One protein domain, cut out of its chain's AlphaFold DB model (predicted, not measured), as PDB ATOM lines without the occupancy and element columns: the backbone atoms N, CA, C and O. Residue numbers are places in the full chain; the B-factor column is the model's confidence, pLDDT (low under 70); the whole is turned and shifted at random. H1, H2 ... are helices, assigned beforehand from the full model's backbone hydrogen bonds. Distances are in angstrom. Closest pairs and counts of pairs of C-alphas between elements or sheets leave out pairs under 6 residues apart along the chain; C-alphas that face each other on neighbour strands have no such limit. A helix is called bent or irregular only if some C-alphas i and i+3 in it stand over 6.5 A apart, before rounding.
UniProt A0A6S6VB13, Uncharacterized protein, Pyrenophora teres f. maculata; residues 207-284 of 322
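Overview. This is residues 207 to 284 of the 322 residues of an uncharacterized protein of Pyrenophora teres f. maculata (UniProt A0A6S6VB13). The long helix H1 and the slightly shorter H4 open as a narrow V, touching where the end part of H1 meets the beginning of H4, and the small helices H2 and H3 sit beyond H4 on the side away from H1. The link of residues 227 to 235 runs from the end of H1 past the beginning of H4 to H2, while residues 207 to 215 of H1 and the tail of residues 277 to 284 stick out. The printed part has 78 residues with four named helices, H1 to H4 in chain order, and no named strand; its class is all helix. It is flat, spanning 40 by 38 by 18 A, and only just loose, close to compact, with a radius of gyration of the C-alphas of 13.9 A.

Arrangement. H1, residues 207 to 226, touches H4, residues 262 to 278, with residues 220 to 224 alone, against residues 263 to 267 of H4. Their closest C-alphas, of His 220 and Lys 267, are 6.5 A apart, and they run opposite ways at a shallow tilt of 29 degrees. H3, residues 252 to 258, forms a helical hairpin with H4, at a shallow tilt of 13 degrees; the closest C-alphas, of Leu 256 and Pro 262, are 5.6 A apart. H2, residues 236 to 243, touches H3 at a steep tilt of 63 degrees, with the C-alphas of Glu 239 and Ala 253 closest at 5.6 A. H1 is apart from H2 and H3, and H2 is apart from H4. Every O i to N i+4 pair is within hydrogen-bond range in H1, H3 and H4, but 2 of 4 in H2.

Along the chain. H1 is 28.3 A long from C-alpha 207 at (110.808, 182.923, 176.802), and H4 is 24.3 A long, ending with C-alpha 278 at (112.277, 184.037, 160.008). H2 measures 11.2 A and is only just irregular, with C-alphas 237 and 240 6.6 A apart; H3 measures 9.9 A.

Size, cuts and confidence. The C-alphas farthest apart, of Glu 207 and Pro 236, are 42.3 A apart. The printed part has no cut; the link from H3 to H4 is tight, and the other two are short. Mean pLDDT of the printed part is 86.5, and residues 280 to 284 are under 70.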
ATOM      1  N   GLU A 207     109.562 183.677 176.690       90.00
ATOM      2  CA  GLU A 207     110.808 182.923 176.802       90.00
ATOM      3  C   GLU A 207     111.513 182.856 175.448       90.00
ATOM      4  O   GLU A 207     112.731 183.051 175.364       90.00
ATOM      5  N   VAL A 208     110.750 182.621 174.377       85.44
ATOM      6  CA  VAL A 208     111.278 182.626 173.009       85.44
ATOM      7  C   VAL A 208     111.836 184.007 172.677       85.44
ATOM      8  O   VAL A 208     112.989 184.105 172.253       85.44
ATOM      9  N   HIS A 209     111.079 185.069 172.954       87.56
ATOM     10  CA  HIS A 209     111.518 186.443 172.738       87.56
ATOM     11  C   HIS A 209     112.801 186.749 173.523       87.56
ATOM     12  O   HIS A 209     113.785 187.194 172.937       87.56
ATOM     13  N   GLY A 210     112.850 186.426 174.821       91.75
ATOM     14  CA  GLY A 210     114.041 186.638 175.647       91.75
ATOM     15  C   GLY A 210     115.278 185.888 175.137       91.75
ATOM     16  O   GLY A 210     116.380 186.443 175.112       91.75
ATOM     17  N   ARG A 211     115.107 184.644 174.670       89.12
ATOM     18  CA  ARG A 211     116.198 183.847 174.080       89.12
ATOM     19  C   ARG A 211     116.680 184.422 172.747       89.12
ATOM     20  O   ARG A 211     117.888 184.438 172.511       89.12
ATOM     21  N   VAL A 212     115.768 184.890 171.894       86.56
ATOM     22  CA  VAL A 212     116.102 185.504 170.599       86.56
ATOM     23  C   VAL A 212     116.810 186.842 170.806       86.56
ATOM     24  O   VAL A 212     117.877 187.042 170.226       86.56
ATOM     25  N   SER A 213     116.304 187.715 171.682       89.12
ATOM     26  CA  SER A 213     116.970 188.981 172.019       89.12
ATOM     27  C   SER A 213     118.381 188.741 172.562       89.12
ATOM     28  O   SER A 213     119.343 189.295 172.037       89.12
ATOM     29  N   GLY A 214     118.538 187.820 173.520       91.81
ATOM     30  CA  GLY A 214     119.854 187.491 174.073       91.81
ATOM     31  C   GLY A 214     120.823 186.865 173.058       91.81
ATOM     32  O   GLY A 214     122.040 186.962 173.225       91.81
ATOM     33  N   LEU A 215     120.318 186.217 172.004       88.62
ATOM     34  CA  LEU A 215     121.142 185.744 170.892       88.62
ATOM     35  C   LEU A 215     121.607 186.910 170.011       88.62
ATOM     36  O   LEU A 215     122.789 186.964 169.673       88.62
ATOM     37  N   VAL A 216     120.706 187.830 169.661       88.75
ATOM     38  CA  VAL A 216     121.030 189.022 168.861       88.75
ATOM     39  C   VAL A 216     122.073 189.884 169.575       88.75
ATOM     40  O   VAL A 216     123.068 190.255 168.953       88.75
ATOM     41  N   ASP A 217     121.927 190.099 170.884       92.06
ATOM     42  CA  ASP A 217     122.896 190.851 171.690       92.06
ATOM     43  C   ASP A 217     124.289 190.216 171.655       92.06
ATOM     44  O   ASP A 217     125.282 190.899 171.408       92.06
ATOM     45  N   LYS A 218     124.376 188.888 171.811       93.12
ATOM     46  CA  LYS A 218     125.653 188.157 171.710       93.12
ATOM     47  C   LYS A 218     126.283 188.267 170.330       93.12
ATOM     48  O   LYS A 218     127.508 188.300 170.212       93.12
ATOM     49  N   ILE A 219     125.470 188.280 169.277       88.38
ATOM     50  CA  ILE A 219     125.971 188.451 167.915       88.38
ATOM     51  C   ILE A 219     126.487 189.879 167.723       88.38
ATOM     52  O   ILE A 219     127.572 190.052 167.173       88.38
ATOM     53  N   HIS A 220     125.766 190.891 168.208       90.94
ATOM     54  CA  HIS A 220     126.226 192.279 168.171       90.94
ATOM     55  C   HIS A 220     127.533 192.465 168.944       90.94
ATOM     56  O   HIS A 220     128.471 193.043 168.398       90.94
ATOM     57  N   GLU A 221     127.626 191.914 170.156       93.38
ATOM     58  CA  GLU A 221     128.854 191.918 170.956       93.38
ATOM     59  C   GLU A 221     130.004 191.251 170.190       93.38
ATOM     60  O   GLU A 221     131.103 191.796 170.118       93.38
ATOM     61  N   HIS A 222     129.757 190.107 169.544       91.81
ATOM     62  CA  HIS A 222     130.761 189.438 168.719       91.81
ATOM     63  C   HIS A 222     131.223 190.312 167.544       91.81
ATOM     64  O   HIS A 222     132.423 190.407 167.285       91.81
ATOM     65  N   VAL A 223     130.295 190.974 166.848       92.06
ATOM     66  CA  VAL A 223     130.641 191.876 165.743       92.06
ATOM     67  C   VAL A 223     131.514 193.029 166.244       92.06
ATOM     68  O   VAL A 223     132.553 193.297 165.648       92.06
ATOM     69  N   GLU A 224     131.160 193.652 167.367       91.44
ATOM     70  CA  GLU A 224     131.939 194.751 167.955       91.44
ATOM     71  C   GLU A 224     133.326 194.322 168.447       91.44
ATOM     72  O   GLU A 224     134.292 195.073 168.317       91.44
ATOM     73  N   HIS A 225     133.445 193.121 169.019       93.81
ATOM     74  CA  HIS A 225     134.701 192.672 169.619       93.81
ATOM     75  C   HIS A 225     135.699 192.125 168.591       93.81
ATOM     76  O   HIS A 225     136.912 192.250 168.776       93.81
ATOM     77  N   PHE A 226     135.203 191.477 167.530       92.38
ATOM     78  CA  PHE A 226     136.043 190.736 166.583       92.38
ATOM     79  C   PHE A 226     136.253 191.449 165.251       92.38
ATOM     80  O   PHE A 226     137.224 191.144 164.554       92.38
ATOM     81  N   TYR A 227     135.398 192.409 164.903       89.88
ATOM     82  CA  TYR A 227     135.533 193.186 163.681       89.88
ATOM     83  C   TYR A 227     135.923 194.614 164.030       89.88
ATOM     84  O   TYR A 227     135.442 195.209 164.987       89.88
ATOM     85  N   ARG A 228     136.852 195.158 163.251       89.31
ATOM     86  CA  ARG A 228     137.255 196.558 163.356       89.31
ATOM     87  C   ARG A 228     136.608 197.335 162.229       89.31
ATOM     88  O   ARG A 228     136.352 196.768 161.169       89.31
ATOM     89  N   ASP A 229     136.436 198.634 162.441       86.50
ATOM     90  CA  ASP A 229     136.006 199.578 161.411       86.50
ATOM     91  C   ASP A 229     137.114 199.788 160.367       86.50
ATOM     92  O   ASP A 229     137.775 200.822 160.301       86.50
ATOM     93  N   VAL A 230     137.374 198.743 159.586       83.31
ATOM     94  CA  VAL A 230     138.317 198.734 158.475       83.31
ATOM     95  C   VAL A 230     137.513 198.459 157.219       83.31
ATOM     96  O   VAL A 230     136.836 197.436 157.128       83.31
ATOM     97  N   HIS A 231     137.596 199.367 156.249       81.06
ATOM     98  CA  HIS A 231     136.977 199.179 154.942       81.06
ATOM     99  C   HIS A 231     137.584 197.942 154.275       81.06
ATOM    100  O   HIS A 231     138.767 197.922 153.924       81.06
ATOM    101  N   ALA A 232     136.783 196.890 154.136       78.12
ATOM    102  CA  ALA A 232     137.167 195.732 153.351       78.12
ATOM    103  C   ALA A 232     137.053 196.098 151.868       78.12
ATOM    104  O   ALA A 232     136.017 196.585 151.423       78.12
ATOM    105  N   SER A 233     138.108 195.856 151.090       88.00
ATOM    106  CA  SER A 233     138.019 195.943 149.634       88.00
ATOM    107  C   SER A 233     137.171 194.775 149.134       88.00
ATOM    108  O   SER A 233     137.639 193.633 149.109       88.00
ATOM    109  N   ILE A 234     135.919 195.048 148.783       90.31
ATOM    110  CA  ILE A 234     135.017 194.047 148.219       90.31
ATOM    111  C   ILE A 234     135.390 193.865 146.749       90.31
ATOM    112  O   ILE A 234     135.396 194.812 145.971       90.31
ATOM    113  N   THR A 235     135.775 192.647 146.374       93.62
ATOM    114  CA  THR A 235     136.028 192.306 144.972       93.62
ATOM    115  C   THR A 235     134.702 192.008 144.266       93.62
ATOM    116  O   THR A 235     133.843 191.384 144.891       93.62
ATOM    117  N   PRO A 236     134.549 192.312 142.962       91.44
ATOM    118  CA  PRO A 236     133.303 192.064 142.221       91.44
ATOM    119  C   PRO A 236     132.802 190.612 142.295       91.44
ATOM    120  O   PRO A 236     131.609 190.339 142.302       91.44
ATOM    121  N   SER A 237     133.716 189.644 142.420       94.38
ATOM    122  CA  SER A 237     133.365 188.231 142.608       94.38
ATOM    123  C   SER A 237     132.639 187.937 143.927       94.38
ATOM    124  O   SER A 237     131.905 186.956 143.998       94.38
ATOM    125  N   MET A 238     132.835 188.753 144.965       93.88
ATOM    126  CA  MET A 238     132.255 188.566 146.298       93.88
ATOM    127  C   MET A 238     130.904 189.278 146.443       93.88
ATOM    128  O   MET A 238     130.100 188.880 147.281       93.88
ATOM    129  N   GLU A 239     130.621 190.283 145.607       91.75
ATOM    130  CA  GLU A 239     129.381 191.072 145.653       91.75
ATOM    131  C   GLU A 239     128.135 190.186 145.563       91.75
ATOM    132  O   GLU A 239     127.203 190.359 146.343       91.75
ATOM    133  N   HIS A 240     128.154 189.156 144.710       90.81
ATOM    134  CA  HIS A 240     127.025 188.232 144.575       90.81
ATOM    135  C   HIS A 240     126.747 187.413 145.852       90.81
ATOM    136  O   HIS A 240     125.593 187.098 146.143       90.81
ATOM    137  N   GLU A 241     127.782 187.066 146.632       89.69
ATOM    138  CA  GLU A 241     127.607 186.349 147.900       89.69
ATOM    139  C   GLU A 241     127.091 187.288 148.990       89.69
ATOM    140  O   GLU A 241     126.266 186.890 149.812       89.69
ATOM    141  N   ILE A 242     127.551 188.541 148.976       89.69
ATOM    142  CA  ILE A 242     127.158 189.581 149.933       89.69
ATOM    143  C   ILE A 242     125.710 190.018 149.697       89.69
ATOM    144  O   ILE A 242     124.964 190.191 150.661       89.69
ATOM    145  N   ALA A 243     125.283 190.111 148.437       88.44
ATOM    146  CA  ALA A 243     123.911 190.446 148.062       88.44
ATOM    147  C   ALA A 243     122.879 189.481 148.674       88.44
ATOM    148  O   ALA A 243     121.756 189.877 148.965       88.44
ATOM    149  N   LYS A 244     123.265 188.228 148.961       85.19
ATOM    150  CA  LYS A 244     122.393 187.243 149.622       85.19
ATOM    151  C   LYS A 244     122.016 187.618 151.063       85.19
ATOM    152  O   LYS A 244     121.029 187.106 151.586       85.19
ATOM    153  N   PHE A 245     122.813 188.459 151.715       85.69
ATOM    154  CA  PHE A 245     122.572 188.916 153.086       85.69
ATOM    155  C   PHE A 245     121.795 190.239 153.142       85.69
ATOM    156  O   PHE A 245     121.449 190.688 154.231       85.69
ATOM    157  N   GLY A 246     121.519 190.851 151.988       82.06
ATOM    158  CA  GLY A 246     120.705 192.054 151.864       82.06
ATOM    159  C   GLY A 246     119.229 191.769 151.631       82.06
ATOM    160  O   GLY A 246     118.842 190.700 151.158       82.06
ATOM    161  N   SER A 247     118.395 192.764 151.925       81.88
ATOM    162  CA  SER A 247     117.055 192.853 151.343       81.88
ATOM    163  C   SER A 247     117.156 193.118 149.840       81.88
ATOM    164  O   SER A 247     118.122 193.726 149.390       81.88
ATOM    165  N   LYS A 248     116.130 192.731 149.067       81.81
ATOM    166  CA  LYS A 248     116.083 192.954 147.607       81.81
ATOM    167  C   LYS A 248     116.332 194.413 147.198       81.81
ATOM    168  O   LYS A 248     116.847 194.650 146.114       81.81
ATOM    169  N   ASP A 249     116.008 195.351 148.084       84.81
ATOM    170  CA  ASP A 249     116.089 196.789 147.829       84.81
ATOM    171  C   ASP A 249     117.392 197.442 148.329       84.81
ATOM    172  O   ASP A 249     117.561 198.650 148.189       84.81
ATOM    173  N   VAL A 250     118.309 196.679 148.942       86.50
ATOM    174  CA  VAL A 250     119.546 197.222 149.529       86.50
ATOM    175  C   VAL A 250     120.757 196.488 148.964       86.50
ATOM    176  O   VAL A 250     120.990 195.319 149.280       86.50
ATOM    177  N   ASP A 251     121.568 197.198 148.176       90.56
ATOM    178  CA  ASP A 251     122.877 196.706 147.752       90.56
ATOM    179  C   ASP A 251     123.849 196.729 148.940       90.56
ATOM    180  O   ASP A 251     124.437 197.748 149.315       90.56
ATOM    181  N   MET A 252     124.006 195.564 149.564       89.31
ATOM    182  CA  MET A 252     124.881 195.393 150.718       89.31
ATOM    183  C   MET A 252     126.359 195.593 150.391       89.31
ATOM    184  O   MET A 252     127.121 195.968 151.286       89.31
ATOM    185  N   ALA A 253     126.786 195.339 149.153       91.50
ATOM    186  CA  ALA A 253     128.174 195.556 148.766       91.50
ATOM    187  C   ALA A 253     128.474 197.054 148.696       91.50
ATOM    188  O   ALA A 253     129.475 197.503 149.260       91.50
ATOM    189  N   GLU A 254     127.572 197.828 148.093       90.75
ATOM    190  CA  GLU A 254     127.672 199.285 148.057       90.75
ATOM    191  C   GLU A 254     127.617 199.884 149.472       90.75
ATOM    192  O   GLU A 254     128.462 200.709 149.835       90.75
ATOM    193  N   LEU A 255     126.685 199.413 150.309       89.75
ATOM    194  CA  LEU A 255     126.550 199.875 151.690       89.75
ATOM    195  C   LEU A 255     127.840 199.640 152.492       89.75
ATOM    196  O   LEU A 255     128.325 200.544 153.170       89.75
ATOM    197  N   LEU A 256     128.439 198.450 152.391       90.19
ATOM    198  CA  LEU A 256     129.679 198.124 153.104       90.19
ATOM    199  C   LEU A 256     130.895 198.917 152.599       90.19
ATOM    200  O   LEU A 256     131.782 199.225 153.398       90.19
ATOM    201  N   GLN A 257     130.948 199.258 151.307       90.12
ATOM    202  CA  GLN A 257     132.026 200.081 150.743       90.12
ATOM    203  C   GLN A 257     131.904 201.551 151.160       90.12
ATOM    204  O   GLN A 257     132.911 202.174 151.507       90.12
ATOM    205  N   ASN A 258     130.682 202.091 151.165       90.06
ATOM    206  CA  ASN A 258     130.425 203.516 151.381       90.06
ATOM    207  C   ASN A 258     130.177 203.895 152.851       90.06
ATOM    208  O   ASN A 258     130.276 205.072 153.212       90.06
ATOM    209  N   CYS A 259     129.876 202.938 153.733       89.62
ATOM    210  CA  CYS A 259     129.660 203.227 155.149       89.62
ATOM    211  C   CYS A 259     130.960 203.616 155.863       89.62
ATOM    212  O   CYS A 259     131.917 202.849 155.916       89.62
ATOM    213  N   SER A 260     130.951 204.770 156.539       92.19
ATOM    214  CA  SER A 260     132.047 205.211 157.420       92.19
ATOM    215  C   SER A 260     132.254 204.301 158.638       92.19
ATOM    216  O   SER A 260     133.288 204.375 159.294       92.19
ATOM    217  N   ASN A 261     131.264 203.461 158.951       92.00
ATOM    218  CA  ASN A 261     131.305 202.487 160.030       92.00
ATOM    219  C   ASN A 261     130.810 201.118 159.508       92.00
ATOM    220  O   ASN A 261     129.603 200.850 159.511       92.00
ATOM    221  N   PRO A 262     131.712 200.257 159.002       89.75
ATOM    222  CA  PRO A 262     131.326 198.983 158.404       89.75
ATOM    223  C   PRO A 262     130.782 197.991 159.438       89.75
ATOM    224  O   PRO A 262     129.982 197.131 159.073       89.75
ATOM    225  N   THR A 263     131.136 198.112 160.726       91.50
ATOM    226  CA  THR A 263     130.555 197.249 161.771       91.50
ATOM    227  C   THR A 263     129.056 197.497 161.943       91.50
ATOM    228  O   THR A 263     128.293 196.545 162.110       91.50
ATOM    229  N   THR A 264     128.601 198.743 161.804       91.62
ATOM    230  CA  THR A 264     127.172 199.097 161.821       91.62
ATOM    231  C   THR A 264     126.434 198.500 160.625       91.62
ATOM    232  O   THR A 264     125.394 197.865 160.801       91.62
ATOM    233  N   ALA A 265     126.999 198.615 159.419       90.75
ATOM    234  CA  ALA A 265     126.437 197.982 158.225       90.75
ATOM    235  C   ALA A 265     126.355 196.451 158.375       90.75
ATOM    236  O   ALA A 265     125.346 195.852 158.006       90.75
ATOM    237  N   LEU A 266     127.359 195.823 158.998       89.50
ATOM    238  CA  LEU A 266     127.352 194.387 159.295       89.50
ATOM    239  C   LEU A 266     126.213 193.987 160.247       89.50
ATOM    240  O   LEU A 266     125.564 192.964 160.028       89.50
ATOM    241  N   LYS A 267     125.954 194.788 161.291       90.31
ATOM    242  CA  LYS A 267     124.835 194.552 162.222       90.31
ATOM    243  C   LYS A 267     123.497 194.613 161.490       90.31
ATOM    244  O   LYS A 267     122.691 193.698 161.631       90.31
ATOM    245  N   HIS A 268     123.286 195.639 160.662       87.12
ATOM    246  CA  HIS A 268     122.066 195.759 159.860       87.12
ATOM    247  C   HIS A 268     121.900 194.594 158.880       87.12
ATOM    248  O   HIS A 268     120.813 194.026 158.816       87.12
ATOM    249  N   ALA A 269     122.973 194.187 158.193       88.25
ATOM    250  CA  ALA A 269     122.970 193.022 157.306       88.25
ATOM    251  C   ALA A 269     122.522 191.755 158.041       88.25
ATOM    252  O   ALA A 269     121.714 190.973 157.548       88.25
ATOM    253  N   LEU A 270     123.044 191.550 159.251       87.75
ATOM    254  CA  LEU A 270     122.759 190.359 160.030       87.75
ATOM    255  C   LEU A 270     121.318 190.346 160.541       87.75
ATOM    256  O   LEU A 270     120.656 189.314 160.453       87.75
ATOM    257  N   VAL A 271     120.824 191.483 161.032       85.69
ATOM    258  CA  VAL A 271     119.419 191.631 161.435       85.69
ATOM    259  C   VAL A 271     118.498 191.400 160.238       85.69
ATOM    260  O   VAL A 271     117.558 190.619 160.350       85.69
ATOM    261  N   ALA A 272     118.797 191.997 159.081       84.31
ATOM    262  CA  ALA A 272     118.032 191.797 157.852       84.31
ATOM    263  C   ALA A 272     118.033 190.327 157.407       84.31
ATOM    264  O   ALA A 272     116.982 189.793 157.064       84.31
ATOM    265  N   TYR A 273     119.179 189.645 157.479       86.00
ATOM    266  CA  TYR A 273     119.281 188.222 157.162       86.00
ATOM    267  C   TYR A 273     118.457 187.352 158.118       86.00
ATOM    268  O   TYR A 273     117.714 186.485 157.662       86.00
ATOM    269  N   VAL A 274     118.567 187.578 159.434       83.44
ATOM    270  CA  VAL A 274     117.791 186.834 160.440       83.44
ATOM    271  C   VAL A 274     116.300 187.055 160.216       83.44
ATOM    272  O   VAL A 274     115.560 186.081 160.124       83.44
ATOM    273  N   LEU A 275     115.875 188.308 160.043       81.62
ATOM    274  CA  LEU A 275     114.485 188.628 159.737       81.62
ATOM    275  C   LEU A 275     114.035 187.982 158.429       81.62
ATOM    276  O   LEU A 275     112.939 187.443 158.384       81.62
ATOM    277  N   GLY A 276     114.877 187.965 157.397       80.56
ATOM    278  CA  GLY A 276     114.566 187.349 156.109       80.56
ATOM    279  C   GLY A 276     114.349 185.837 156.186       80.56
ATOM    280  O   GLY A 276     113.475 185.321 155.497       80.56
ATOM    281  N   ILE A 277     115.095 185.119 157.033       80.44
ATOM    282  CA  ILE A 277     114.909 183.665 157.205       80.44
ATOM    283  C   ILE A 277     113.778 183.313 158.177       80.44
ATOM    284  O   ILE A 277     113.299 182.180 158.152       80.44
ATOM    285  N   THR A 278     113.384 184.239 159.057       77.00
ATOM    286  CA  THR A 278     112.277 184.037 160.008       77.00
ATOM    287  C   THR A 278     110.961 184.644 159.541       77.00
ATOM    288  O   THR A 278     109.922 184.348 160.126       77.00
ATOM    289  N   ALA A 279     110.992 185.521 158.536       75.62
ATOM    290  CA  ALA A 279     109.797 186.147 158.006       75.62
ATOM    291  C   ALA A 279     108.885 185.070 157.403       75.62
ATOM    292  O   ALA A 279     109.370 184.176 156.702       75.62
ATOM    293  N   PRO A 280     107.569 185.137 157.660       64.88
ATOM    294  CA  PRO A 280     106.625 184.277 156.972       64.88
ATOM    295  C   PRO A 280     106.746 184.500 155.464       64.88
ATOM    296  O   PRO A 280     106.838 185.640 155.003       64.88
ATOM    297  N   ASN A 281     106.727 183.414 154.689       63.44
ATOM    298  CA  ASN A 281     106.663 183.500 153.236       63.44
ATOM    299  C   ASN A 281     105.286 184.056 152.840       63.44
ATOM    300  O   ASN A 281     104.344 183.301 152.621       63.44
ATOM    301  N   CYS A 282     105.151 185.380 152.778       56.69
ATOM    302  CA  CYS A 282     104.003 186.029 152.155       56.69
ATOM    303  C   CYS A 282     104.175 185.939 150.637       56.69
ATOM    304  O   CYS A 282     104.703 186.850 150.001       56.69
ATOM    305  N   LEU A 283     103.776 184.805 150.064       61.66
ATOM    306  CA  LEU A 283     103.498 184.716 148.635       61.66
ATOM    307  C   LEU A 283     102.226 185.525 148.351       61.66
ATOM    308  O   LEU A 283     101.233 185.373 149.058       61.66
ATOM    309  N   ASP A 284     102.311 186.416 147.359       59.31
ATOM    310  CA  ASP A 284     101.300 187.392 146.926       59.31
ATOM    311  C   ASP A 284      99.845 187.008 147.267       59.31
ATOM    312  O   ASP A 284      99.174 186.293 146.525       59.31
TER     313      ASP A 284